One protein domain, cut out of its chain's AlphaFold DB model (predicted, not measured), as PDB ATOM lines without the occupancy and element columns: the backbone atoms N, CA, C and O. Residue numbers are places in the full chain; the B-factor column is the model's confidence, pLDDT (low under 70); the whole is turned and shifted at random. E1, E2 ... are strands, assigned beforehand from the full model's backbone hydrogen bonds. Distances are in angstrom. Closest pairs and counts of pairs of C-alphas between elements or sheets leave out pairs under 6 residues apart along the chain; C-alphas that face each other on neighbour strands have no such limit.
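AT A GLANCE: This is residues 4 to 198 of the 198 residues of an uncharacterized protein of marine sediment metagenome (UniProt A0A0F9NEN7). A twisted six-stranded sheet forms a broad wall, and two separate strand pairs partly face it as an incomplete sandwich: E9 and E13 run nearly along its strands, while E3 and E4 cross them. A small three-stranded sheet, E5 E6 E7, packs on the wall through E5. The printed part has 195 residues with no named helix and thirteen named strands, E1 to E13 in chain order; the class is all strand, though under half of the residues are in named elements. The large sheet's order is E2 E1 E8 E12 E10 E11, antiparallel throughout. The whole is compact, with a radius of gyration of the C-alphas of 15.6 A and spans of 45 by 39 by 33 A.

IN THESE COORDINATES: In the large sheet, E12 is residues 167 to 180, 37.6 A long, from C-alpha 167 at (-100.965, -43.567, 101.378). Beside it are E8, residues 94 to 104, 22.5 A, which bends by 108 degrees at residue 101, and E10, residues 126 to 133, 22.9 A. E1 is residues 4 to 10, 18.7 A, starting at (-95.940, -37.134, 89.939); E2 is 14 to 17 and E11 is 141 to 145. E9 is residues 106 to 114, 22.4 A, and E13 is 190 to 197, 23.4 A, ending at (-97.726, -48.985, 93.009). E3 is residues 22 to 26, E4 44 to 48, E5 66 to 69, E6 72 to 74 and E7 79 to 81.

HOW THE PARTS SIT: E12 and E8 are antiparallel, with N 96 and O 172 2.9 A apart, within hydrogen-bond range; so are E12 and E10, with N 129 and O 177 at 2.9 A. E1 pairs with E8 over residues 4 to 7, N 5 to O 97 at 2.9 A, and with E2 over residues 7 to 10, N 8 to O 16 at 3.1 A. The hairpin E10 and E11 has N 128 and O 144 at 2.8 A. Three sheets form a stack of sheets, face to face in turn. The pair E9 and E13, N 110 to O 194 at 2.9 A, faces the large sheet with strands at 13 degrees; the closest C-alphas of E9 and E11, Tyr 112 and Ile 143, are 5.7 A apart. The hairpin E3 and E4, N 24 to O 46 at 2.9 A, faces it at 56 degrees. E5, E6 and E7 make a meander, each strand the antiparallel neighbour of the one before, with N 74 and O 66 at 2.8 A and N 80 and O 73 at 2.8 A. The closest C-alphas of E5 and E12, Lys 66 and Ser 177, are 5.4 A apart.

THE WHOLE: The C-alphas farthest apart, Ser 102 and Val 183, are 47.2 A apart. The printed part has no cut. The long links are E3 to E4, E4 to E5, E7 to E8, E9 to E10 and E11 to E12. Mean pLDDT of the printed part is 95.6, and no printed residue is under 70.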
ATOM      1  N   PHE A   4     -97.288 -37.406  89.457       95.19
ATOM      2  CA  PHE A   4     -95.940 -37.134  89.939       95.19
ATOM      3  C   PHE A   4     -95.636 -35.656  89.800       95.19
ATOM      4  O   PHE A   4     -95.762 -35.095  88.714       95.19
ATOM      5  N   SER A   5     -95.130 -35.067  90.875       96.94
ATOM      6  CA  SER A   5     -94.577 -33.718  90.849       96.94
ATOM      7  C   SER A   5     -93.173 -33.714  91.434       96.94
ATOM      8  O   SER A   5     -92.888 -34.368  92.442       96.94
ATOM      9  N   TRP A   6     -92.298 -32.978  90.758       97.06
ATOM     10  CA  TRP A   6     -90.999 -32.585  91.280       97.06
ATOM     11  C   TRP A   6     -91.216 -31.238  91.941       97.06
ATOM     12  O   TRP A   6     -91.657 -30.298  91.286       97.06
ATOM     13  N   GLU A   7     -90.965 -31.143  93.239       97.31
ATOM     14  CA  GLU A   7     -91.240 -29.926  93.991       97.31
ATOM     15  C   GLU A   7     -89.972 -29.418  94.675       97.31
ATOM     16  O   GLU A   7     -89.184 -30.198  95.209       97.31
ATOM     17  N   VAL A   8     -89.790 -28.099  94.714       96.69
ATOM     18  CA  VAL A   8     -88.685 -27.459  95.448       96.69
ATOM     19  C   VAL A   8     -89.217 -26.495  96.498       96.69
ATOM     20  O   VAL A   8     -90.328 -25.977  96.377       96.69
ATOM     21  N   TYR A   9     -88.414 -26.234  97.528       95.25
ATOM     22  CA  TYR A   9     -88.745 -25.287  98.589       95.25
ATOM     23  C   TYR A   9     -88.061 -23.935  98.347       95.25
ATOM     24  O   TYR A   9     -86.962 -23.696  98.830       95.25
ATOM     25  N   ALA A  10     -88.683 -23.034  97.583       91.81
ATOM     26  CA  ALA A  10     -88.054 -21.763  97.183       91.81
ATOM     27  C   ALA A  10     -89.052 -20.581  97.134       91.81
ATOM     28  O   ALA A  10     -90.209 -20.698  97.536       91.81
ATOM     29  N   ASN A  11     -88.607 -19.417  96.646       81.06
ATOM     30  CA  ASN A  11     -89.412 -18.204  96.434       81.06
ATOM     31  C   ASN A  11     -90.124 -17.651  97.694       81.06
ATOM     32  O   ASN A  11     -89.447 -17.162  98.589       81.06
ATOM     33  N   THR A  12     -91.464 -17.659  97.783       80.62
ATOM     34  CA  THR A  12     -92.172 -17.414  99.058       80.62
ATOM     35  C   THR A  12     -92.175 -18.753  99.783       80.62
ATOM     36  O   THR A  12     -92.943 -19.606  99.348       80.62
ATOM     37  N   PRO A  13     -91.311 -18.970 100.799       82.50
ATOM     38  CA  PRO A  13     -90.871 -20.307 101.188       82.50
ATOM     39  C   PRO A  13     -92.029 -21.293 101.313       82.50
ATOM     40  O   PRO A  13     -92.912 -21.135 102.158       82.50
ATOM     41  N   GLY A  14     -92.035 -22.268 100.410       91.69
ATOM     42  CA  GLY A  14     -93.106 -23.232 100.238       91.69
ATOM     43  C   GLY A  14     -92.756 -24.212  99.127       91.69
ATOM     44  O   GLY A  14     -91.990 -23.883  98.225       91.69
ATOM     45  N   TRP A  15     -93.313 -25.414  99.218       94.88
ATOM     46  CA  TRP A  15     -93.185 -26.423  98.174       94.88
ATOM     47  C   TRP A  15     -94.068 -26.066  96.984       94.88
ATOM     48  O   TRP A  15     -95.254 -25.773  97.162       94.88
ATOM     49  N   PHE A  16     -93.495 -26.096  95.787       94.44
ATOM     50  CA  PHE A  16     -94.229 -25.921  94.541       94.44
ATOM     51  C   PHE A  16     -93.643 -26.796  93.441       94.44
ATOM     52  O   PHE A  16     -92.440 -27.055  93.429       94.44
ATOM     53  N   ASP A  17     -94.514 -27.218  92.529       95.19
ATOM     54  CA  ASP A  17     -94.161 -28.015  91.359       95.19
ATOM     55  C   ASP A  17     -93.319 -27.205  90.367       95.19
ATOM     56  O   ASP A  17     -93.652 -26.063  90.030       95.19
ATOM     57  N   ILE A  18     -92.233 -27.817  89.903       94.44
ATOM     58  CA  ILE A  18     -91.264 -27.243  88.972       94.44
ATOM     59  C   ILE A  18     -91.405 -27.793  87.550       94.44
ATOM     60  O   ILE A  18     -90.478 -27.650  86.767       94.44
ATOM     61  N   ALA A  19     -92.543 -28.378  87.166       92.62
ATOM     62  CA  ALA A  19     -92.771 -28.950  85.828       92.62
ATOM     63  C   ALA A  19     -92.461 -28.024  84.623       92.62
ATOM     64  O   ALA A  19     -92.353 -28.500  83.494       92.62
ATOM     65  N   ALA A  20     -92.343 -26.707  84.829       91.19
ATOM     66  CA  ALA A  20     -91.951 -25.730  83.806       91.19
ATOM     67  C   ALA A  20     -90.467 -25.311  83.873       91.19
ATOM     68  O   ALA A  20     -90.055 -24.399  83.155       91.19
ATOM     69  N   ASN A  21     -89.683 -25.933  84.752       94.19
ATOM     70  CA  ASN A  21     -88.318 -25.567  85.104       94.19
ATOM     71  C   ASN A  21     -87.395 -26.790  85.109       94.19
ATOM     72  O   ASN A  21     -87.836 -27.935  85.130       94.19
ATOM     73  N   THR A  22     -86.097 -26.516  85.148       92.44
ATOM     74  CA  THR A  22     -85.033 -27.503  85.349       92.44
ATOM     75  C   THR A  22     -84.305 -27.205  86.658       92.44
ATOM     76  O   THR A  22     -84.156 -26.043  87.042       92.44
ATOM     77  N   ILE A  23     -83.852 -28.240  87.366       94.00
ATOM     78  CA  ILE A  23     -82.936 -28.056  88.498       94.00
ATOM     79  C   ILE A  23     -81.537 -27.833  87.932       94.00
ATOM     80  O   ILE A  23     -81.052 -28.633  87.139       94.00
ATOM     81  N   VAL A  24     -80.874 -26.762  88.362       95.06
ATOM     82  CA  VAL A  24     -79.532 -26.402  87.896       95.06
ATOM     83  C   VAL A  24     -78.578 -26.303  89.078       95.06
ATOM     84  O   VAL A  24     -78.826 -25.563  90.029       95.06
ATOM     85  N   PHE A  25     -77.449 -27.002  88.998       96.25
ATOM     86  CA  PHE A  25     -76.370 -26.898  89.979       96.25
ATOM     87  C   PHE A  25     -75.345 -25.847  89.545       96.25
ATOM     88  O   PHE A  25     -74.891 -25.843  88.399       96.25
ATOM     89  N   SER A  26     -74.952 -24.966  90.466       96.12
ATOM     90  CA  SER A  26     -74.066 -23.833  90.183       96.12
ATOM     91  C   SER A  26     -72.966 -23.662  91.241       96.12
ATOM     92  O   SER A  26     -72.989 -24.221  92.344       96.12
ATOM     93  N   GLY A  27     -71.960 -22.858  90.905       96.81
ATOM     94  CA  GLY A  27     -70.865 -22.473  91.794       96.81
ATOM     95  C   GLY A  27     -71.202 -21.335  92.764       96.81
ATOM     96  O   GLY A  27     -70.301 -20.861  93.454       96.81
ATOM     97  N   SER A  28     -72.451 -20.863  92.824       95.56
ATOM     98  CA  SER A  28     -72.864 -19.729  93.662       95.56
ATOM     99  C   SER A  28     -74.268 -19.944  94.212       95.56
ATOM    100  O   SER A  28     -75.138 -20.336  93.456       95.56
ATOM    101  N   PRO A  29     -74.560 -19.583  95.469       93.81
ATOM    102  CA  PRO A  29     -75.913 -19.705  96.013       93.81
ATOM    103  C   PRO A  29     -76.911 -18.677  95.442       93.81
ATOM    104  O   PRO A  29     -78.080 -18.700  95.806       93.81
ATOM    105  N   THR A  30     -76.450 -17.711  94.637       92.69
ATOM    106  CA  THR A  30     -77.261 -16.557  94.182       92.69
ATOM    107  C   THR A  30     -77.045 -16.187  92.716       92.69
ATOM    108  O   THR A  30     -77.566 -15.178  92.252       92.69
ATOM    109  N   ASP A  31     -76.230 -16.957  91.997       93.81
ATOM    110  CA  ASP A  31     -75.906 -16.688  90.599       93.81
ATOM    111  C   ASP A  31     -75.814 -18.008  89.835       93.81
ATOM    112  O   ASP A  31     -74.789 -18.692  89.878       93.81
ATOM    113  N   LEU A  32     -76.884 -18.345  89.113       94.25
ATOM    114  CA  LEU A  32     -76.955 -19.534  88.264       94.25
ATOM    115  C   LEU A  32     -75.857 -19.560  87.183       94.25
ATOM    116  O   LEU A  32     -75.489 -20.631  86.710       94.25
ATOM    117  N   THR A  33     -75.276 -18.411  86.811       93.62
ATOM    118  CA  THR A  33     -74.204 -18.347  85.800       93.62
ATOM    119  C   THR A  33     -72.815 -18.664  86.361       93.62
ATOM    120  O   THR A  33     -71.851 -18.804  85.601       93.62
ATOM    121  N   ALA A  34     -72.685 -18.799  87.684       95.94
ATOM    122  CA  ALA A  34     -71.427 -19.158  88.316       95.94
ATOM    123  C   ALA A  34     -71.075 -20.624  88.031       95.94
ATOM    124  O   ALA A  34     -71.787 -21.549  88.421       95.94
ATOM    125  N   ASN A  35     -69.926 -20.844  87.395       96.00
ATOM    126  CA  ASN A  35     -69.446 -22.189  87.092       96.00
ATOM    127  C   ASN A  35     -68.999 -22.929  88.358       96.00
ATOM    128  O   ASN A  35     -68.314 -22.365  89.216       96.00
ATOM    129  N   ILE A  36     -69.286 -24.227  88.411       97.81
ATOM    130  CA  ILE A  36     -68.660 -25.137  89.371       97.81
ATOM    131  C   ILE A  36     -67.234 -25.437  88.882       97.81
ATOM    132  O   ILE A  36     -67.007 -25.702  87.700       97.81
ATOM    133  N   THR A  37     -66.250 -25.366  89.781       98.06
ATOM    134  CA  THR A  37     -64.875 -25.776  89.452       98.06
ATOM    135  C   THR A  37     -64.830 -27.294  89.273       98.06
ATOM    136  O   THR A  37     -65.450 -28.010  90.048       98.06
ATOM    137  N   VAL A  38     -64.083 -27.796  88.285       98.25
ATOM    138  CA  VAL A  38     -63.881 -29.246  88.109       98.25
ATOM    139  C   VAL A  38     -63.386 -29.884  89.412       98.25
ATOM    140  O   VAL A  38     -62.480 -29.343  90.050       98.25
ATOM    141  N   ALA A  39     -63.979 -31.023  89.777       97.19
ATOM    142  CA  ALA A  39     -63.773 -31.763  91.023       97.19
ATOM    143  C   ALA A  39     -64.187 -31.017  92.310       97.19
ATOM    144  O   ALA A  39     -63.826 -31.435  93.413       97.19
ATOM    145  N   ALA A  40     -64.926 -29.911  92.195       98.31
ATOM    146  CA  ALA A  40     -65.580 -29.268  93.323       98.31
ATOM    147  C   ALA A  40     -67.082 -29.562  93.304       98.31
ATOM    148  O   ALA A  40     -67.721 -29.529  92.258       98.31
ATOM    149  N   TRP A  41     -67.654 -29.759  94.488       98.44
ATOM    150  CA  TRP A  41     -69.099 -29.860  94.670       98.44
ATOM    151  C   TRP A  41     -69.781 -28.503  94.510       98.44
ATOM    152  O   TRP A  41     -69.213 -27.464  94.879       98.44
ATOM    153  N   GLN A  42     -71.006 -28.522  93.992       97.94
ATOM    154  CA  GLN A  42     -71.812 -27.329  93.780       97.94
ATOM    155  C   GLN A  42     -72.002 -26.517  95.071       97.94
ATOM    156  O   GLN A  42     -71.989 -27.037  96.189       97.94
ATOM    157  N   THR A  43     -72.167 -25.207  94.914       96.81
ATOM    158  CA  THR A  43     -72.428 -24.281  96.033       96.81
ATOM    159  C   THR A  43     -73.852 -23.721  95.989       96.81
ATOM    160  O   THR A  43     -74.339 -23.237  97.007       96.81
ATOM    161  N   GLY A  44     -74.528 -23.808  94.843       96.25
ATOM    162  CA  GLY A  44     -75.926 -23.427  94.690       96.25
ATOM    163  C   GLY A  44     -76.737 -24.461  93.920       96.25
ATOM    164  O   GLY A  44     -76.209 -25.182  93.068       96.25
ATOM    165  N   THR A  45     -78.034 -24.463  94.210       96.62
ATOM    166  CA  THR A  45     -79.081 -25.138  93.444       96.62
ATOM    167  C   THR A  45     -80.073 -24.070  93.002       96.62
ATOM    168  O   THR A  45     -80.453 -23.196  93.784       96.62
ATOM    169  N   HIS A  46     -80.478 -24.111  91.743       95.81
ATOM    170  CA  HIS A  46     -81.314 -23.096  91.113       95.81
ATOM    171  C   HIS A  46     -82.422 -23.732  90.281       95.81
ATOM    172  O   HIS A  46     -82.410 -24.935  90.018       95.81
ATOM    173  N   LEU A  47     -83.356 -22.889  89.838       95.44
ATOM    174  CA  LEU A  47     -84.321 -23.223  88.802       95.44
ATOM    175  C   LEU A  47     -83.939 -22.513  87.508       95.44
ATOM    176  O   LEU A  47     -83.876 -21.287  87.483       95.44
ATOM    177  N   GLY A  48     -83.712 -23.271  86.443       94.62
ATOM    178  CA  GLY A  48     -83.563 -22.753  85.085       94.62
ATOM    179  C   GLY A  48     -84.881 -22.806  84.311       94.62
ATOM    180  O   GLY A  48     -85.801 -23.552  84.660       94.62
ATOM    181  N   ASP A  49     -84.983 -22.024  83.236       93.50
ATOM    182  CA  ASP A  49     -85.960 -22.238  82.150       93.50
ATOM    183  C   ASP A  49     -85.374 -23.080  80.988       93.50
ATOM    184  O   ASP A  49     -85.931 -23.118  79.889       93.50
ATOM    185  N   GLY A  50     -84.245 -23.758  81.239       88.19
ATOM    186  CA  GLY A  50     -83.503 -24.624  80.316       88.19
ATOM    187  C   GLY A  50     -82.164 -25.075  80.922       88.19
ATOM    188  O   GLY A  50     -81.992 -25.008  82.135       88.19
ATOM    189  N   ASP A  51     -81.185 -25.458  80.089       84.94
ATOM    190  CA  ASP A  51     -79.907 -26.045  80.550       84.94
ATOM    191  C   ASP A  51     -78.694 -25.123  80.279       84.94
ATOM    192  O   ASP A  51     -78.016 -25.267  79.255       84.94
ATOM    193  N   PRO A  52     -78.385 -24.129  81.142       74.75
ATOM    194  CA  PRO A  52     -79.036 -23.798  82.416       74.75
ATOM    195  C   PRO A  52     -80.116 -22.698  82.303       74.75
ATOM    196  O   PRO A  52     -80.646 -22.249  83.317       74.75
ATOM    197  N   GLY A  53     -80.428 -22.239  81.083       87.62
ATOM    198  CA  GLY A  53     -81.439 -21.202  80.851       87.62
ATOM    199  C   GLY A  53     -81.146 -19.879  81.577       87.62
ATOM    200  O   GLY A  53     -79.998 -19.555  81.888       87.62
ATOM    201  N   ALA A  54     -82.188 -19.088  81.814       93.00
ATOM    202  CA  ALA A  54     -82.197 -17.961  82.735       93.00
ATOM    203  C   ALA A  54     -82.683 -18.402  84.122       93.00
ATOM    204  O   ALA A  54     -83.579 -19.240  84.230       93.00
ATOM    205  N   ASP A  55     -82.142 -17.776  85.168       93.69
ATOM    206  CA  ASP A  55     -82.528 -18.054  86.552       93.69
ATOM    207  C   ASP A  55     -83.996 -17.684  86.818       93.69
ATOM    208  O   ASP A  55     -84.421 -16.544  86.603       93.69
ATOM    209  N   GLN A  56     -84.758 -18.670  87.275       93.62
ATOM    210  CA  GLN A  56     -86.168 -18.582  87.641       93.62
ATOM    211  C   GLN A  56     -86.366 -18.624  89.161       93.62
ATOM    212  O   GLN A  56     -87.507 -18.622  89.637       93.62
ATOM    213  N   CYS A  57     -85.288 -18.649  89.950       90.12
ATOM    214  CA  CYS A  57     -85.395 -18.465  91.387       90.12
ATOM    215  C   CYS A  57     -85.963 -17.075  91.712       90.12
ATOM    216  O   CYS A  57     -85.614 -16.051  91.124       90.12
ATOM    217  N   GLY A  58     -86.875 -17.047  92.686       85.50
ATOM    218  CA  GLY A  58     -87.366 -15.806  93.272       85.50
ATOM    219  C   GLY A  58     -86.369 -15.230  94.281       85.50
ATOM    220  O   GLY A  58     -85.164 -15.445  94.212       85.50
ATOM    221  N   SER A  59     -86.875 -14.519  95.291       86.31
ATOM    222  CA  SER A  59     -86.013 -13.974  96.355       86.31
ATOM    223  C   SER A  59     -85.324 -15.049  97.201       86.31
ATOM    224  O   SER A  59     -84.229 -14.809  97.698       86.31
ATOM    225  N   ASN A  60     -85.949 -16.220  97.356       87.81
ATOM    226  CA  ASN A  60     -85.329 -17.386  97.978       87.81
ATOM    227  C   ASN A  60     -84.988 -18.412  96.897       87.81
ATOM    228  O   ASN A  60     -85.845 -18.755  96.078       87.81
ATOM    229  N   HIS A  61     -83.739 -18.864  96.916       92.38
ATOM    230  CA  HIS A  61     -83.202 -19.876  96.015       92.38
ATOM    231  C   HIS A  61     -83.528 -21.283  96.517       92.38
ATOM    232  O   HIS A  61     -83.993 -21.447  97.647       92.38
ATOM    233  N   VAL A  62     -83.308 -22.286  95.665       95.38
ATOM    234  CA  VAL A  62     -83.475 -23.687  96.056       95.38
ATOM    235  C   VAL A  62     -82.406 -24.040  97.103       95.38
ATOM    236  O   VAL A  62     -81.249 -23.639  96.941       95.38
ATOM    237  N   PRO A  63     -82.760 -24.763  98.180       95.62
ATOM    238  CA  PRO A  63     -81.790 -25.254  99.143       95.62
ATOM    239  C   PRO A  63     -80.689 -26.067  98.462       95.62
ATOM    240  O   PRO A  63     -80.930 -26.827  97.521       95.62
ATOM    241  N   ASN A  64     -79.461 -25.900  98.941       96.38
ATOM    242  CA  ASN A  64     -78.318 -26.643  98.441       96.38
ATOM    243  C   ASN A  64     -77.834 -27.624  99.505       96.38
ATOM    244  O   ASN A  64     -77.509 -27.211 100.614       96.38
ATOM    245  N   VAL A  65     -77.719 -28.899  99.134       97.50
ATOM    246  CA  VAL A  65     -77.120 -29.942  99.969       97.50
ATOM    247  C   VAL A  65     -75.806 -30.358  99.325       97.50
ATOM    248  O   VAL A  65     -75.779 -31.137  98.373       97.50
ATOM    249  N   LYS A  66     -74.698 -29.805  99.813       98.38
ATOM    250  CA  LYS A  66     -73.369 -30.074  99.260       98.38
ATOM    251  C   LYS A  66     -72.748 -31.301  99.918       98.38
ATOM    252  O   LYS A  66     -72.623 -31.345 101.138       98.38
ATOM    253  N   TYR A  67     -72.296 -32.262  99.124       98.69
ATOM    254  CA  TYR A  67     -71.525 -33.407  99.603       98.69
ATOM    255  C   TYR A  67     -70.167 -32.964 100.170       98.69
ATOM    256  O   TYR A  67     -69.460 -32.149  99.568       98.69
ATOM    257  N   ILE A  68     -69.785 -33.524 101.322       98.50
ATOM    258  CA  ILE A  68     -68.468 -33.321 101.952       98.50
ATOM    259  C   ILE A  68     -67.724 -34.650 102.091       98.50
ATOM    260  O   ILE A  68     -66.549 -34.753 101.735       98.50
ATOM    261  N   SER A  69     -68.413 -35.666 102.601       98.50
ATOM    262  CA  SER A  69     -67.930 -37.038 102.717       98.50
ATOM    263  C   SER A  69     -69.123 -37.991 102.701       98.50
ATOM    264  O   SER A  69     -70.273 -37.552 102.685       98.50
ATOM    265  N   SER A  70     -68.883 -39.302 102.751       98.12
ATOM    266  CA  SER A  70     -69.962 -40.295 102.711       98.12
ATOM    267  C   SER A  70     -70.994 -40.133 103.830       98.12
ATOM    268  O   SER A  70     -72.113 -40.599 103.658       98.12
ATOM    269  N   THR A  71     -70.653 -39.464 104.935       98.50
ATOM    270  CA  THR A  71     -71.517 -39.265 106.111       98.50
ATOM    271  C   THR A  71     -71.703 -37.794 106.483       98.50
ATOM    272  O   THR A  71     -72.163 -37.503 107.587       98.50
ATOM    273  N   GLU A  72     -71.304 -36.852 105.627       98.69
ATOM    274  CA  GLU A  72     -71.328 -35.417 105.932       98.69
ATOM    275  C   GLU A  72     -71.827 -34.597 104.741       98.69
ATOM    276  O   GLU A  72     -71.627 -34.955 103.575       98.69
ATOM    277  N   PHE A  73     -72.450 -33.463 105.043       98.62
ATOM    278  CA  PHE A  73     -72.911 -32.494 104.056       98.62
ATOM    279  C   PHE A  73     -72.671 -31.060 104.544       98.62
ATOM    280  O   PHE A  73     -72.290 -30.843 105.693       98.62
ATOM    281  N   ASP A  74     -72.867 -30.083 103.666       98.00
ATOM    282  CA  ASP A  74     -72.918 -28.660 104.002       98.00
ATOM    283  C   ASP A  74     -74.185 -28.049 103.387       98.00
ATOM    284  O   ASP A  74     -74.328 -27.989 102.162       98.00
ATOM    285  N   GLY A  75     -75.114 -27.632 104.252       94.69
ATOM    286  CA  GLY A  75     -76.366 -26.956 103.891       94.69
ATOM    287  C   GLY A  75     -76.239 -25.432 103.738       94.69
ATOM    288  O   GLY A  75     -77.244 -24.733 103.634       94.69
ATOM    289  N   GLY A  76     -75.017 -24.887 103.777       90.81
ATOM    290  CA  GLY A  76     -74.720 -23.453 103.682       90.81
ATOM    291  C   GLY A  76     -74.206 -22.812 104.977       90.81
ATOM    292  O   GLY A  76     -73.888 -21.621 104.978       90.81
ATOM    293  N   SER A  77     -74.097 -23.579 106.066       90.75
ATOM    294  CA  SER A  77     -73.583 -23.116 107.369       90.75
ATOM    295  C   SER A  77     -72.293 -23.824 107.805       90.75
ATOM    296  O   SER A  77     -71.795 -23.571 108.905       90.75
ATOM    297  N   GLY A  78     -71.713 -24.657 106.938       95.38
ATOM    298  CA  GLY A  78     -70.542 -25.481 107.222       95.38
ATOM    299  C   GLY A  78     -70.878 -26.969 107.300       95.38
ATOM    300  O   GLY A  78     -72.006 -27.389 107.071       95.38
ATOM    301  N   THR A  79     -69.860 -27.777 107.596       98.25
ATOM    302  CA  THR A  79     -69.968 -29.241 107.602       98.25
ATOM    303  C   THR A  79     -70.792 -29.759 108.777       98.25
ATOM    304  O   THR A  79     -70.498 -29.459 109.936       98.25
ATOM    305  N   GLU A  80     -71.752 -30.623 108.468       98.19
ATOM    306  CA  GLU A  80     -72.636 -31.291 109.415       98.19
ATOM    307  C   GLU A  80     -72.695 -32.797 109.136       98.19
ATOM    308  O   GLU A  80     -72.495 -33.256 108.010       98.19
ATOM    309  N   ALA A  81     -72.989 -33.589 110.171       98.25
ATOM    310  CA  ALA A  81     -73.224 -35.020 109.997       98.25
ATOM    311  C   ALA A  81     -74.543 -35.255 109.249       98.25
ATOM    312  O   ALA A  81     -75.562 -34.672 109.612       98.25
ATOM    313  N   LEU A  82     -74.545 -36.151 108.266       98.31
ATOM    314  CA  LEU A  82     -75.722 -36.515 107.486       98.31
ATOM    315  C   LEU A  82     -76.650 -37.420 108.306       98.31
ATOM    316  O   LEU A  82     -76.289 -38.548 108.645       98.31
ATOM    317  N   ASN A  83     -77.819 -36.900 108.670       97.06
ATOM    318  CA  ASN A  83     -78.900 -37.618 109.345       97.06
ATOM    319  C   ASN A  83     -80.174 -36.753 109.353       97.06
ATOM    320  O   ASN A  83     -80.106 -35.544 109.134       97.06
ATOM    321  N   ASP A  84     -81.307 -37.357 109.711       94.69
ATOM    322  CA  ASP A  84     -82.626 -36.704 109.721       94.69
ATOM    323  C   ASP A  84     -82.774 -35.532 110.707       94.69
ATOM    324  O   ASP A  84     -83.743 -34.781 110.619       94.69
ATOM    325  N   THR A  85     -81.868 -35.396 111.685       95.50
ATOM    326  CA  THR A  85     -81.885 -34.268 112.636       95.50
ATOM    327  C   THR A  85     -81.190 -33.040 112.065       95.50
ATOM    328  O   THR A  85     -81.641 -31.928 112.326       95.50
ATOM    329  N   ASN A  86     -80.101 -33.242 111.323       97.12
ATOM    330  CA  ASN A  86     -79.291 -32.152 110.789       97.12
ATOM    331  C   ASN A  86     -79.769 -31.701 109.408       97.12
ATOM    332  O   ASN A  86     -79.835 -30.508 109.175       97.12
ATOM    333  N   LEU A  87     -80.145 -32.630 108.521       96.94
ATOM    334  CA  LEU A  87     -80.780 -32.290 107.248       96.94
ATOM    335  C   LEU A  87     -82.297 -32.328 107.432       96.94
ATOM    336  O   LEU A  87     -82.892 -33.411 107.467       96.94
ATOM    337  N   VAL A  88     -82.936 -31.165 107.564       95.25
ATOM    338  CA  VAL A  88     -84.402 -31.109 107.671       95.25
ATOM    339  C   VAL A  88     -85.065 -31.094 106.293       95.25
ATOM    340  O   VAL A  88     -84.470 -30.700 105.297       95.25
ATOM    341  N   GLN A  89     -86.344 -31.474 106.225       96.06
ATOM    342  CA  GLN A  89     -87.102 -31.587 104.966       96.06
ATOM    343  C   GLN A  89     -87.001 -30.354 104.056       96.06
ATOM    344  O   GLN A  89     -86.857 -30.487 102.846       96.06
ATOM    345  N   THR A  90     -87.070 -29.147 104.624       95.88
ATOM    346  CA  THR A  90     -87.014 -27.880 103.869       95.88
ATOM    347  C   THR A  90     -85.612 -27.490 103.405       95.88
ATOM    348  O   THR A  90     -85.465 -26.450 102.771       95.88
ATOM    349  N   GLU A  91     -84.592 -28.275 103.746       96.00
ATOM    350  CA  GLU A  91     -83.208 -28.098 103.292       96.00
ATOM    351  C   GLU A  91     -82.832 -29.084 102.181       96.00
ATOM    352  O   GLU A  91     -81.787 -28.927 101.557       96.00
ATOM    353  N   CYS A  92     -83.680 -30.079 101.896       97.50
ATOM    354  CA  CYS A  92     -83.498 -30.980 100.765       97.50
ATOM    355  C   CYS A  92     -83.548 -30.217  99.431       97.50
ATOM    356  O   CYS A  92     -84.340 -29.285  99.267       97.50
ATOM    357  N   SER A  93     -82.732 -30.650  98.463       97.12
ATOM    358  CA  SER A  93     -82.637 -30.034  97.133       97.12
ATOM    359  C   SER A  93     -83.993 -30.021  96.417       97.12
ATOM    360  O   SER A  93     -84.343 -29.049  95.751       97.12
ATOM    361  N   PHE A  94     -84.767 -31.094  96.565       97.44
ATOM    362  CA  PHE A  94     -86.141 -31.200  96.085       97.44
ATOM    363  C   PHE A  94     -86.887 -32.287  96.862       97.44
ATOM    364  O   PHE A  94     -86.324 -32.990  97.706       97.44
ATOM    365  N   ARG A  95     -88.171 -32.444  96.567       97.56
ATOM    366  CA  ARG A  95     -88.937 -33.629  96.932       97.56
ATOM    367  C   ARG A  95     -89.685 -34.162  95.725       97.56
ATOM    368  O   ARG A  95     -90.062 -33.401  94.834       97.56
ATOM    369  N   ILE A  96     -89.929 -35.463  95.726       97.81
ATOM    370  CA  ILE A  96     -90.876 -36.081  94.806       97.81
ATOM    371  C   ILE A  96     -92.176 -36.296  95.549       97.81
ATOM    372  O   ILE A  96     -92.185 -36.906  96.618       97.81
ATOM    373  N   ARG A  97     -93.272 -35.827  94.964       97.62
ATOM    374  CA  ARG A  97     -94.607 -36.100  95.471       97.62
ATOM    375  C   ARG A  97     -95.373 -36.956  94.479       97.62
ATOM    376  O   ARG A  97     -95.587 -36.558  93.334       97.62
ATOM    377  N   PHE A  98     -95.782 -38.127  94.949       97.75
ATOM    378  CA  PHE A  98     -96.612 -39.067  94.217       97.75
ATOM    379  C   PHE A  98     -97.989 -39.134  94.871       97.75
ATOM    380  O   PHE A  98     -98.100 -39.380  96.073       97.75
ATOM    381  N   THR A  99     -99.049 -38.930  94.094       97.31
ATOM    382  CA  THR A  99    -100.424 -39.017  94.602       97.31
ATOM    383  C   THR A  99    -101.256 -39.991  93.788       97.31
ATOM    384  O   THR A  99    -101.064 -40.127  92.581       97.31
ATOM    385  N   ASP A 100    -102.217 -40.646  94.435       97.31
ATOM    386  CA  ASP A 100    -103.288 -41.369  93.752       97.31
ATOM    387  C   ASP A 100    -104.651 -41.069  94.400       97.31
ATOM    388  O   ASP A 100    -104.762 -40.581  95.523       97.31
ATOM    389  N   ALA A 101    -105.729 -41.347  93.661       96.75
ATOM    390  CA  ALA A 101    -107.089 -41.179  94.165       96.75
ATOM    391  C   ALA A 101    -107.460 -42.231  95.227       96.75
ATOM    392  O   ALA A 101    -108.437 -42.046  95.955       96.75
ATOM    393  N   SER A 102    -106.717 -43.337  95.285       96.00
ATOM    394  CA  SER A 102    -106.852 -44.421  96.253       96.00
ATOM    395  C   SER A 102    -105.605 -44.499  97.126       96.00
ATOM    396  O   SER A 102    -104.535 -44.044  96.737       96.00
ATOM    397  N   SER A 103    -105.737 -45.095  98.312       97.06
ATOM    398  CA  SER A 103    -104.563 -45.428  99.117       97.06
ATOM    399  C   SER A 103    -103.840 -46.595  98.452       97.06
ATOM    400  O   SER A 103    -104.436 -47.664  98.318       97.06
ATOM    401  N   VAL A 104    -102.589 -46.385  98.057       96.81
ATOM    402  CA  VAL A 104    -101.742 -47.379  97.389       96.81
ATOM    403  C   VAL A 104    -100.459 -47.582  98.177       96.81
ATOM    404  O   VAL A 104    -100.044 -46.711  98.940       96.81
ATOM    405  N   VAL A 105     -99.849 -48.747  98.022       95.81
ATOM    406  CA  VAL A 105     -98.483 -49.006  98.490       95.81
ATOM    407  C   VAL A 105     -97.541 -48.734  97.329       95.81
ATOM    408  O   VAL A 105     -97.787 -49.232  96.229       95.81
ATOM    409  N   THR A 106     -96.474 -47.974  97.560       96.19
ATOM    410  CA  THR A 106     -95.365 -47.833  96.608       96.19
ATOM    411  C   THR A 106     -94.297 -48.883  96.902       96.19
ATOM    412  O   THR A 106     -94.246 -49.459  97.983       96.19
ATOM    413  N   SER A 107     -93.499 -49.236  95.904       96.12
ATOM    414  CA  SER A 107     -92.424 -50.216  96.036       96.12
ATOM    415  C   SER A 107     -91.407 -50.042  94.921       96.12
ATOM    416  O   SER A 107     -91.746 -49.594  93.821       96.12
ATOM    417  N   SER A 108     -90.159 -50.441  95.181       95.62
ATOM    418  CA  SER A 108     -89.054 -50.249  94.229       95.62
ATOM    419  C   SER A 108     -88.929 -48.787  93.789       95.62
ATOM    420  O   SER A 108     -88.595 -48.515  92.628       95.62
ATOM    421  N   THR A 109     -89.250 -47.874  94.710       97.56
ATOM    422  CA  THR A 109     -89.086 -46.440  94.527       97.56
ATOM    423  C   THR A 109     -87.596 -46.142  94.465       97.56
ATOM    424  O   THR A 109     -86.823 -46.641  95.282       97.56
ATOM    425  N   ARG A 110     -87.162 -45.397  93.451       97.88
ATOM    426  CA  ARG A 110     -85.740 -45.139  93.219       97.88
ATOM    427  C   ARG A 110     -85.496 -43.857  92.447       97.88
ATOM    428  O   ARG A 110     -86.221 -43.574  91.491       97.88
ATOM    429  N   LEU A 111     -84.453 -43.140  92.854       98.44
ATOM    430  CA  LEU A 111     -83.900 -41.976  92.165       98.44
ATOM    431  C   LEU A 111     -82.575 -42.371  91.505       98.44
ATOM    432  O   LEU A 111     -81.718 -42.971  92.153       98.44
ATOM    433  N   TYR A 112     -82.390 -42.000  90.245       98.69
ATOM    434  CA  TYR A 112     -81.178 -42.279  89.473       98.69
ATOM    435  C   TYR A 112     -80.760 -41.059  88.644       98.69
ATOM    436  O   TYR A 112     -81.561 -40.151  88.422       98.69
ATOM    437  N   SER A 113     -79.506 -41.045  88.192       98.38
ATOM    438  CA  SER A 113     -78.977 -40.082  87.216       98.38
ATOM    439  C   SER A 113     -78.693 -40.796  85.903       98.38
ATOM    440  O   SER A 113     -78.264 -41.941  85.944       98.38
ATOM    441  N   TYR A 114     -78.908 -40.167  84.752       98.25
ATOM    442  CA  TYR A 114     -78.678 -40.782  83.441       98.25
ATOM    443  C   TYR A 114     -78.306 -39.749  82.365       98.25
ATOM    444  O   TYR A 114     -78.358 -38.543  82.607       98.25
ATOM    445  N   ASP A 115     -77.954 -40.218  81.164       96.94
ATOM    446  CA  ASP A 115     -77.455 -39.393  80.043       96.94
ATOM    447  C   ASP A 115     -78.505 -38.504  79.327       96.94
ATOM    448  O   ASP A 115     -78.257 -37.984  78.232       96.94
ATOM    449  N   GLY A 116     -79.707 -38.392  79.894       94.44
ATOM    450  CA  GLY A 116     -80.853 -37.684  79.319       94.44
ATOM    451  C   GLY A 116     -81.582 -38.401  78.179       94.44
ATOM    452  O   GLY A 116     -82.620 -37.934  77.707       94.44
ATOM    453  N   THR A 117     -81.105 -39.570  77.739       96.38
ATOM    454  CA  THR A 117     -81.713 -40.335  76.635       96.38
ATOM    455  C   THR A 117     -81.963 -41.808  76.951       96.38
ATOM    456  O   THR A 117     -83.007 -42.347  76.577       96.38
ATOM    457  N   THR A 118     -81.029 -42.463  77.631       97.75
ATOM    458  CA  THR A 118     -81.026 -43.886  77.949       97.75
ATOM    459  C   THR A 118     -80.957 -44.028  79.458       97.75
ATOM    460  O   THR A 118     -79.912 -43.817  80.060       97.75
ATOM    461  N   GLU A 119     -82.071 -44.424  80.076       98.00
ATOM    462  CA  GLU A 119     -82.202 -44.487  81.538       98.00
ATOM    463  C   GLU A 119     -81.153 -45.378  82.214       98.00
ATOM    464  O   GLU A 119     -80.908 -45.200  83.391       98.00
ATOM    465  N   THR A 120     -80.520 -46.320  81.509       97.75
ATOM    466  CA  THR A 120     -79.497 -47.234  82.055       97.75
ATOM    467  C   THR A 120     -78.054 -46.804  81.777       97.75
ATOM    468  O   THR A 120     -77.144 -47.599  82.008       97.75
ATOM    469  N   THR A 121     -77.837 -45.617  81.209       98.12
ATOM    470  CA  THR A 121     -76.510 -45.089  80.864       98.12
ATOM    471  C   THR A 121     -76.199 -43.882  81.736       98.12
ATOM    472  O   THR A 121     -77.041 -42.999  81.893       98.12
ATOM    473  N   GLU A 122     -74.998 -43.857  82.299       98.06
ATOM    474  CA  GLU A 122     -74.481 -42.790  83.143       98.06
ATOM    475  C   GLU A 122     -74.393 -41.447  82.410       98.06
ATOM    476  O   GLU A 122     -74.136 -41.372  81.206       98.06
ATOM    477  N   ALA A 123     -74.566 -40.357  83.154       97.94
ATOM    478  CA  ALA A 123     -74.264 -39.035  82.634       97.94
ATOM    479  C   ALA A 123     -72.744 -38.835  82.532       97.94
ATOM    480  O   ALA A 123     -71.998 -39.152  83.458       97.94
ATOM    481  N   VAL A 124     -72.285 -38.239  81.432       97.56
ATOM    482  CA  VAL A 124     -70.852 -38.046  81.162       97.56
ATOM    483  C   VAL A 124     -70.313 -36.776  81.824       97.56
ATOM    484  O   VAL A 124     -70.876 -35.681  81.711       97.56
ATOM    485  N   GLY A 125     -69.134 -36.889  82.429       97.88
ATOM    486  CA  GLY A 125     -68.355 -35.806  83.007       97.88
ATOM    487  C   GLY A 125     -68.896 -35.253  84.322       97.88
ATOM    488  O   GLY A 125     -68.596 -34.090  84.618       97.88
ATOM    489  N   VAL A 126     -69.686 -36.022  85.075       98.31
ATOM    490  CA  VAL A 126     -70.292 -35.615  86.352       98.31
ATOM    491  C   VAL A 126     -70.217 -36.749  87.368       98.31
ATOM    492  O   VAL A 126     -70.611 -37.869  87.076       98.31
ATOM    493  N   GLU A 127     -69.828 -36.418  88.592       98.69
ATOM    494  CA  GLU A 127     -70.037 -37.260  89.764       98.69
ATOM    495  C   GLU A 127     -71.235 -36.714  90.549       98.69
ATOM    496  O   GLU A 127     -71.353 -35.499  90.741       98.69
ATOM    497  N   ALA A 128     -72.129 -37.584  91.015       98.75
ATOM    498  CA  ALA A 128     -73.297 -37.188  91.786       98.75
ATOM    499  C   ALA A 128     -73.638 -38.175  92.903       98.75
ATOM    500  O   ALA A 128     -73.570 -39.396  92.743       98.75
ATOM    501  N   TYR A 129     -74.083 -37.621  94.029       98.88
ATOM    502  CA  TYR A 129     -74.610 -38.371  95.164       98.88
ATOM    503  C   TYR A 129     -76.020 -37.906  95.510       98.88
ATOM    504  O   TYR A 129     -76.348 -36.726  95.368       98.88
ATOM    505  N   ALA A 130     -76.823 -38.832  96.024       98.62
ATOM    506  CA  ALA A 130     -78.156 -38.564  96.536       98.62
ATOM    507  C   ALA A 130     -78.380 -39.154  97.932       98.62
ATOM    508  O   ALA A 130     -77.696 -40.087  98.362       98.62
ATOM    509  N   PHE A 131     -79.348 -38.592  98.644       98.25
ATOM    510  CA  PHE A 131     -79.743 -39.008  99.981       98.25
ATOM    511  C   PHE A 131     -81.249 -38.816 100.174       98.25
ATOM    512  O   PHE A 131     -81.790 -37.786  99.774       98.25
ATOM    513  N   GLU A 132     -81.907 -39.779 100.821       97.69
ATOM    514  CA  GLU A 132     -83.300 -39.665 101.260       97.69
ATOM    515  C   GLU A 132     -83.355 -39.271 102.738       97.69
ATOM    516  O   GLU A 132     -82.805 -39.955 103.603       97.69
ATOM    517  N   GLN A 133     -84.051 -38.172 103.022       97.31
ATOM    518  CA  GLN A 133     -84.339 -37.720 104.377       97.31
ATOM    519  C   GLN A 133     -85.601 -38.408 104.910       97.31
ATOM    520  O   GLN A 133     -86.583 -38.565 104.190       97.31
ATOM    521  N   GLY A 134     -85.593 -38.765 106.196       94.50
ATOM    522  CA  GLY A 134     -86.757 -39.300 106.910       94.50
ATOM    523  C   GLY A 134     -86.751 -40.818 107.099       94.50
ATOM    524  O   GLY A 134     -87.676 -41.356 107.708       94.50
ATOM    525  N   ILE A 135     -85.702 -41.502 106.633       93.56
ATOM    526  CA  ILE A 135     -85.559 -42.966 106.705       93.56
ATOM    527  C   ILE A 135     -84.446 -43.426 107.655       93.56
ATOM    528  O   ILE A 135     -84.016 -44.578 107.612       93.56
ATOM    529  N   THR A 136     -83.944 -42.553 108.532       93.69
ATOM    530  CA  THR A 136     -82.811 -42.807 109.445       93.69
ATOM    531  C   THR A 136     -81.498 -43.185 108.752       93.69
ATOM    532  O   THR A 136     -80.585 -43.721 109.386       93.69
ATOM    533  N   ALA A 137     -81.378 -42.887 107.457       92.88
ATOM    534  CA  ALA A 137     -80.140 -43.059 106.717       92.88
ATOM    535  C   ALA A 137     -79.061 -42.098 107.239       92.88
ATOM    536  O   ALA A 137     -79.337 -41.007 107.740       92.88
ATOM    537  N   SER A 138     -77.802 -42.517 107.121       96.31
ATOM    538  CA  SER A 138     -76.647 -41.731 107.569       96.31
ATOM    539  C   SER A 138     -75.492 -41.752 106.573       96.31
ATOM    540  O   SER A 138     -74.346 -41.492 106.942       96.31
ATOM    541  N   SER A 139     -75.766 -42.143 105.329       97.75
ATOM    542  CA  SER A 139     -74.770 -42.195 104.267       97.75
ATOM    543  C   SER A 139     -75.366 -41.846 102.913       97.75
ATOM    544  O   SER A 139     -76.470 -42.287 102.599       97.75
ATOM    545  N   TRP A 140     -74.606 -41.112 102.109       98.50
ATOM    546  CA  TRP A 140     -74.928 -40.831 100.713       98.50
ATOM    547  C   TRP A 140     -74.903 -42.100  99.848       98.50
ATOM    548  O   TRP A 140     -74.069 -42.983 100.061       98.50
ATOM    549  N   ALA A 141     -75.761 -42.150  98.829       98.31
ATOM    550  CA  ALA A 141     -75.677 -43.099  97.722       98.31
ATOM    551  C   ALA A 141     -75.026 -42.412  96.513       98.31
ATOM    552  O   ALA A 141     -75.441 -41.314  96.144       98.31
ATOM    553  N   GLN A 142     -74.013 -43.030  95.903       98.62
ATOM    554  CA  GLN A 142     -73.456 -42.552  94.635       98.62
ATOM    555  C   GLN A 142     -74.436 -42.923  93.519       98.62
ATOM    556  O   GLN A 142     -74.790 -44.093  93.385       98.62
ATOM    557  N   ILE A 143     -74.910 -41.929  92.770       98.69
ATOM    558  CA  ILE A 143     -75.896 -42.114  91.694       98.69
ATOM    559  C   ILE A 143     -75.332 -41.800  90.306       98.69
ATOM    560  O   ILE A 143     -76.000 -42.059  89.311       98.69
ATOM    561  N   ASN A 144     -74.137 -41.204  90.235       98.81
ATOM    562  CA  ASN A 144     -73.393 -41.002  88.995       98.81
ATOM    563  C   ASN A 144     -71.888 -40.870  89.287       98.81
ATOM    564  O   ASN A 144     -71.521 -40.220  90.266       98.81
ATOM    565  N   ASP A 145     -71.034 -41.435  88.441       98.44
ATOM    566  CA  ASP A 145     -69.575 -41.235  88.388       98.44
ATOM    567  C   ASP A 145     -69.108 -41.672  86.998       98.44
ATOM    568  O   ASP A 145     -69.102 -42.867  86.690       98.44
ATOM    569  N   ASP A 146     -68.756 -40.711  86.145       98.00
ATOM    570  CA  ASP A 146     -68.335 -40.981  84.764       98.00
ATOM    571  C   ASP A 146     -67.014 -41.762  84.766       98.00
ATOM    572  O   ASP A 146     -66.874 -42.796  84.110       98.00
ATOM    573  N   SER A 147     -66.054 -41.346  85.595       97.38
ATOM    574  CA  SER A 147     -64.786 -42.064  85.750       97.38
ATOM    575  C   SER A 147     -64.949 -43.478  86.327       97.38
ATOM    576  O   SER A 147     -64.165 -44.381  86.000       97.38
ATOM    577  N   GLY A 148     -65.970 -43.672  87.161       97.31
ATOM    578  CA  GLY A 148     -66.347 -44.932  87.793       97.31
ATOM    579  C   GLY A 148     -67.219 -45.840  86.924       97.31
ATOM    580  O   GLY A 148     -67.273 -47.040  87.198       97.31
ATOM    581  N   ASN A 149     -67.818 -45.322  85.845       97.12
ATOM    582  CA  ASN A 149     -68.906 -45.958  85.087       97.12
ATOM    583  C   ASN A 149     -70.084 -46.343  86.001       97.12
ATOM    584  O   ASN A 149     -70.565 -47.473  85.955       97.12
ATOM    585  N   VAL A 150     -70.482 -45.422  86.879       98.38
ATOM    586  CA  VAL A 150     -71.640 -45.559  87.770       98.38
ATOM    587  C   VAL A 150     -72.734 -44.640  87.253       98.38
ATOM    588  O   VAL A 150     -72.492 -43.447  87.070       98.38
ATOM    589  N   GLY A 151     -73.942 -45.160  87.072       97.94
ATOM    590  CA  GLY A 151     -75.120 -44.349  86.788       97.94
ATOM    591  C   GLY A 151     -76.225 -45.133  86.097       97.94
ATOM    592  O   GLY A 151     -76.171 -46.347  85.928       97.94
ATOM    593  N   GLY A 152     -77.264 -44.422  85.689       98.31
ATOM    594  CA  GLY A 152     -78.507 -44.986  85.185       98.31
ATOM    595  C   GLY A 152     -79.357 -45.668  86.264       98.31
ATOM    596  O   GLY A 152     -78.996 -45.771  87.434       98.31
ATOM    597  N   ASP A 153     -80.513 -46.193  85.867       98.38
ATOM    598  CA  ASP A 153     -81.390 -47.034  86.681       98.38
ATOM    599  C   ASP A 153     -80.829 -48.465  86.803       98.38
ATOM    600  O   ASP A 153     -81.495 -49.467  86.516       98.38
ATOM    601  N   ASN A 154     -79.573 -48.571  87.240       97.69
ATOM    602  CA  ASN A 154     -78.875 -49.827  87.472       97.69
ATOM    603  C   ASN A 154     -78.863 -50.166  88.979       97.69
ATOM    604  O   ASN A 154     -78.632 -49.296  89.822       97.69
ATOM    605  N   PRO A 155     -79.128 -51.429  89.376       96.06
ATOM    606  CA  PRO A 155     -79.066 -51.821  90.783       96.06
ATOM    607  C   PRO A 155     -77.678 -51.580  91.391       96.06
ATOM    608  O   PRO A 155     -76.694 -52.142  90.918       96.06
ATOM    609  N   GLY A 156     -77.620 -50.811  92.480       96.19
ATOM    610  CA  GLY A 156     -76.370 -50.437  93.155       96.19
ATOM    611  C   GLY A 156     -75.744 -49.122  92.678       96.19
ATOM    612  O   GLY A 156     -74.777 -48.683  93.291       96.19
ATOM    613  N   GLU A 157     -76.313 -48.486  91.651       98.00
ATOM    614  CA  GLU A 157     -75.827 -47.232  91.041       98.00
ATOM    615  C   GLU A 157     -76.904 -46.131  91.077       98.00
ATOM    616  O   GLU A 157     -76.898 -45.174  90.309       98.00
ATOM    617  N   ARG A 158     -77.868 -46.294  91.985       98.31
ATOM    618  CA  ARG A 158     -79.032 -45.433  92.196       98.31
ATOM    619  C   ARG A 158     -79.365 -45.374  93.683       98.31
ATOM    620  O   ARG A 158     -78.936 -46.232  94.458       98.31
ATOM    621  N   LEU A 159     -80.181 -44.407  94.078       98.31
ATOM    622  CA  LEU A 159     -80.741 -44.343  95.422       98.31
ATOM    623  C   LEU A 159     -82.041 -45.152  95.467       98.31
ATOM    624  O   LEU A 159     -83.043 -44.740  94.883       98.31
ATOM    625  N   ASP A 160     -82.031 -46.281  96.175       97.19
ATOM    626  CA  ASP A 160     -83.256 -47.006  96.521       97.19
ATOM    627  C   ASP A 160     -83.949 -46.289  97.697       97.19
ATOM    628  O   ASP A 160     -83.371 -46.146  98.777       97.19
ATOM    629  N   ILE A 161     -85.179 -45.833  97.465       95.81
ATOM    630  CA  ILE A 161     -86.000 -45.041  98.391       95.81
ATOM    631  C   ILE A 161     -86.841 -45.987  99.257       95.81
ATOM    632  O   ILE A 161     -87.334 -47.003  98.763       95.81
ATOM    633  N   GLN A 162     -86.980 -45.685 100.550       89.69
ATOM    634  CA  GLN A 162     -87.524 -46.625 101.542       89.69
ATOM    635  C   GLN A 162     -88.854 -46.199 102.181       89.69
ATOM    636  O   GLN A 162     -89.480 -47.034 102.841       89.69
ATOM    637  N   ASP A 163     -89.325 -44.961 101.993       81.19
ATOM    638  CA  ASP A 163     -90.603 -44.490 102.562       81.19
ATOM    639  C   ASP A 163     -91.851 -44.976 101.781       81.19
ATOM    640  O   ASP A 163     -92.629 -44.214 101.208       81.19
ATOM    641  N   ASP A 164     -92.044 -46.295 101.739       86.88
ATOM    642  CA  ASP A 164     -93.006 -46.991 100.869       86.88
ATOM    643  C   ASP A 164     -94.311 -47.427 101.590       86.88
ATOM    644  O   ASP A 164     -94.922 -48.461 101.303       86.88
ATOM    645  N   GLY A 165     -94.766 -46.646 102.575       90.44
ATOM    646  CA  GLY A 165     -96.008 -46.913 103.317       90.44
ATOM    647  C   GLY A 165     -97.286 -46.687 102.494       90.44
ATOM    648  O   GLY A 165     -97.294 -45.899 101.560       90.44
ATOM    649  N   ALA A 166     -98.404 -47.335 102.852       95.62
ATOM    650  CA  ALA A 166     -99.677 -47.121 102.155       95.62
ATOM    651  C   ALA A 166    -100.219 -45.697 102.380       95.62
ATOM    652  O   ALA A 166    -100.490 -45.319 103.523       95.62
ATOM    653  N   SER A 167    -100.446 -44.937 101.308       96.75
ATOM    654  CA  SER A 167    -100.965 -43.567 101.378       96.75
ATOM    655  C   SER A 167    -101.702 -43.181 100.094       96.75
ATOM    656  O   SER A 167    -101.637 -43.875  99.085       96.75
ATOM    657  N   THR A 168    -102.460 -42.089 100.132       97.19
ATOM    658  CA  THR A 168    -102.939 -41.396  98.918       97.19
ATOM    659  C   THR A 168    -101.944 -40.332  98.444       97.19
ATOM    660  O   THR A 168    -102.099 -39.783  97.357       97.19
ATOM    661  N   ASP A 169    -100.976 -39.985  99.295       97.12
ATOM    662  CA  ASP A 169     -99.991 -38.921  99.108       97.12
ATOM    663  C   ASP A 169     -98.657 -39.380  99.710       97.12
ATOM    664  O   ASP A 169     -98.546 -39.558 100.928       97.12
ATOM    665  N   HIS A 170     -97.684 -39.642  98.846       97.12
ATOM    666  CA  HIS A 170     -96.333 -40.063  99.190       97.12
ATOM    667  C   HIS A 170     -95.389 -38.907  98.894       97.12
ATOM    668  O   HIS A 170     -95.492 -38.271  97.844       97.12
ATOM    669  N   THR A 171     -94.480 -38.610  99.817       97.19
ATOM    670  CA  THR A 171     -93.533 -37.505  99.667       97.19
ATOM    671  C   THR A 171     -92.139 -37.957 100.065       97.19
ATOM    672  O   THR A 171     -91.906 -38.260 101.227       97.19
ATOM    673  N   TYR A 172     -91.215 -37.922  99.112       97.38
ATOM    674  CA  TYR A 172     -89.828 -38.339  99.290       97.38
ATOM    675  C   TYR A 172     -88.930 -37.106  99.265       97.38
ATOM    676  O   TYR A 172     -88.853 -36.431  98.238       97.38
ATOM    677  N   TYR A 173     -88.275 -36.786 100.380       97.94
ATOM    678  CA  TYR A 173     -87.403 -35.614 100.504       97.94
ATOM    679  C   TYR A 173     -85.965 -35.987 100.151       97.94
ATOM    680  O   TYR A 173     -85.382 -36.873 100.774       97.94
ATOM    681  N   LEU A 174     -85.395 -35.326  99.141       98.25
ATOM    682  CA  LEU A 174     -84.168 -35.776  98.488       98.25
ATOM    683  C   LEU A 174     -83.107 -34.672  98.466       98.25
ATOM    684  O   LEU A 174     -83.321 -33.568  97.962       98.25
ATOM    685  N   GLY A 175     -81.936 -34.983  99.015       97.88
ATOM    686  CA  GLY A 175     -80.717 -34.205  98.815       97.88
ATOM    687  C   GLY A 175     -79.954 -34.747  97.614       97.88
ATOM    688  O   GLY A 175     -79.779 -35.957  97.504       97.88
ATOM    689  N   VAL A 176     -79.486 -33.865  96.731       98.50
ATOM    690  CA  VAL A 176     -78.606 -34.222  95.606       98.50
ATOM    691  C   VAL A 176     -77.441 -33.249  95.542       98.50
ATOM    692  O   VAL A 176     -77.631 -32.039  95.677       98.50
ATOM    693  N   SER A 177     -76.255 -33.804  95.305       98.62
ATOM    694  CA  SER A 177     -75.009 -33.078  95.121       98.62
ATOM    695  C   SER A 177     -74.306 -33.546  93.855       98.62
ATOM    696  O   SER A 177     -74.265 -34.746  93.598       98.62
ATOM    697  N   ALA A 178     -73.729 -32.618  93.093       98.38
ATOM    698  CA  ALA A 178     -73.065 -32.878  91.821       98.38
ATOM    699  C   ALA A 178     -71.722 -32.132  91.711       98.38
ATOM    700  O   ALA A 178     -71.572 -30.990  92.158       98.38
ATOM    701  N   SER A 179     -70.741 -32.781  91.095       98.56
ATOM    702  CA  SER A 179     -69.393 -32.267  90.857       98.56
ATOM    703  C   SER A 179     -68.993 -32.573  89.412       98.56
ATOM    704  O   SER A 179     -69.015 -33.734  89.008       98.56
ATOM    705  N   PRO A 180     -68.629 -31.577  88.588       98.31
ATOM    706  CA  PRO A 180     -68.162 -31.850  87.237       98.31
ATOM    707  C   PRO A 180     -66.763 -32.478  87.264       98.31
ATOM    708  O   PRO A 180     -65.836 -31.934  87.861       98.31
ATOM    709  N   GLU A 181     -66.572 -33.569  86.531       98.19
ATOM    710  CA  GLU A 181     -65.272 -34.239  86.360       98.19
ATOM    711  C   GLU A 181     -64.450 -33.644  85.206       98.19
ATOM    712  O   GLU A 181     -63.234 -33.811  85.112       98.19
ATOM    713  N   SER A 182     -65.107 -32.902  84.314       97.94
ATOM    714  CA  SER A 182     -64.489 -32.286  83.141       97.94
ATOM    715  C   SER A 182     -65.076 -30.909  82.840       97.94
ATOM    716  O   SER A 182     -66.173 -30.563  83.273       97.94
ATOM    717  N   VAL A 183     -64.360 -30.101  82.058       96.56
ATOM    718  CA  VAL A 183     -64.838 -28.777  81.622       96.56
ATOM    719  C   VAL A 183     -66.012 -28.876  80.638       96.56
ATOM    720  O   VAL A 183     -66.164 -29.872  79.934       96.56
ATOM    721  N   GLY A 184     -66.811 -27.809  80.552       92.94
ATOM    722  CA  GLY A 184     -67.947 -27.702  79.630       92.94
ATOM    723  C   GLY A 184     -69.291 -28.025  80.281       92.94
ATOM    724  O   GLY A 184     -69.341 -28.620  81.355       92.94
ATOM    725  N   ALA A 185     -70.372 -27.602  79.622       89.06
ATOM    726  CA  ALA A 185     -71.734 -27.821  80.097       89.06
ATOM    727  C   ALA A 185     -72.063 -29.317  80.181       89.06
ATOM    728  O   ALA A 185     -71.621 -30.106  79.343       89.06
ATOM    729  N   LYS A 186     -72.849 -29.684  81.192       94.06
ATOM    730  CA  LYS A 186     -73.309 -31.051  81.459       94.06
ATOM    731  C   LYS A 186     -74.797 -31.152  81.137       94.06
ATOM    732  O   LYS A 186     -75.601 -31.471  81.992       94.06
ATOM    733  N   SER A 187     -75.158 -30.804  79.902       87.75
ATOM    734  CA  SER A 187     -76.558 -30.711  79.449       87.75
ATOM    735  C   SER A 187     -77.276 -32.057  79.332       87.75
ATOM    736  O   SER A 187     -78.447 -32.084  79.001       87.75
ATOM    737  N   ASN A 188     -76.551 -33.157  79.531       92.69
ATOM    738  CA  ASN A 188     -77.055 -34.525  79.468       92.69
ATOM    739  C   ASN A 188     -76.964 -35.194  80.852       92.69
ATOM    740  O   ASN A 188     -76.789 -36.401  80.941       92.69
ATOM    741  N   PHE A 189     -76.947 -34.404  81.927       96.31
ATOM    742  CA  PHE A 189     -77.008 -34.900  83.297       96.31
ATOM    743  C   PHE A 189     -78.433 -34.713  83.803       96.31
ATOM    744  O   PHE A 189     -78.783 -33.628  84.267       96.31
ATOM    745  N   ASP A 190     -79.232 -35.771  83.690       96.19
ATOM    746  CA  ASP A 190     -80.644 -35.759  84.057       96.19
ATOM    747  C   ASP A 190     -80.920 -36.687  85.237       96.19
ATOM    748  O   ASP A 190     -80.254 -37.705  85.429       96.19
ATOM    749  N   LEU A 191     -81.942 -36.343  86.023       97.38
ATOM    750  CA  LEU A 191     -82.433 -37.158  87.130       97.38
ATOM    751  C   LEU A 191     -83.754 -37.824  86.747       97.38
ATOM    752  O   LEU A 191     -84.652 -37.185  86.201       97.38
ATOM    753  N   GLY A 192     -83.892 -39.100  87.087       97.06
ATOM    754  CA  GLY A 192     -85.119 -39.863  86.903       97.06
ATOM    755  C   GLY A 192     -85.642 -40.422  88.221       97.06
ATOM    756  O   GLY A 192     -84.881 -40.701  89.149       97.06
ATOM    757  N   ILE A 193     -86.962 -40.598  88.296       97.00
ATOM    758  CA  ILE A 193     -87.642 -41.278  89.399       97.00
ATOM    759  C   ILE A 193     -88.507 -42.409  88.840       97.00
ATOM    760  O   ILE A 193     -89.208 -42.234  87.842       97.00
ATOM    761  N   ALA A 194     -88.478 -43.573  89.483       96.75
ATOM    762  CA  ALA A 194     -89.338 -44.700  89.138       96.75
ATOM    763  C   ALA A 194     -89.859 -45.406  90.392       96.75
ATOM    764  O   ALA A 194     -89.155 -45.490  91.392       96.75
ATOM    765  N   LEU A 195     -91.078 -45.950  90.326       96.88
ATOM    766  CA  LEU A 195     -91.670 -46.811  91.357       96.88
ATOM    767  C   LEU A 195     -92.710 -47.758  90.755       96.88
ATOM    768  O   LEU A 195     -93.145 -47.593  89.614       96.88
ATOM    769  N   THR A 196     -93.138 -48.736  91.546       96.69
ATOM    770  CA  THR A 196     -94.326 -49.568  91.308       96.69
ATOM    771  C   THR A 196     -95.358 -49.273  92.390       96.69
ATOM    772  O   THR A 196     -94.985 -49.152  93.551       96.69
ATOM    773  N   TYR A 197     -96.644 -49.193  92.040       94.69
ATOM    774  CA  TYR A 197     -97.726 -48.985  93.009       94.69
ATOM    775  C   TYR A 197     -98.839 -50.029  92.859       94.69
ATOM    776  O   TYR A 197     -99.081 -50.527  91.755       94.69
ATOM    777  N   SER A 198     -99.506 -50.365  93.969       92.62
ATOM    778  CA  SER A 198    -100.609 -51.341  94.031       92.62
ATOM    779  C   SER A 198    -101.660 -51.009  95.077       92.62
ATOM    780  O   SER A 198    -101.256 -50.487  96.143       92.62
TER     781      SER A 198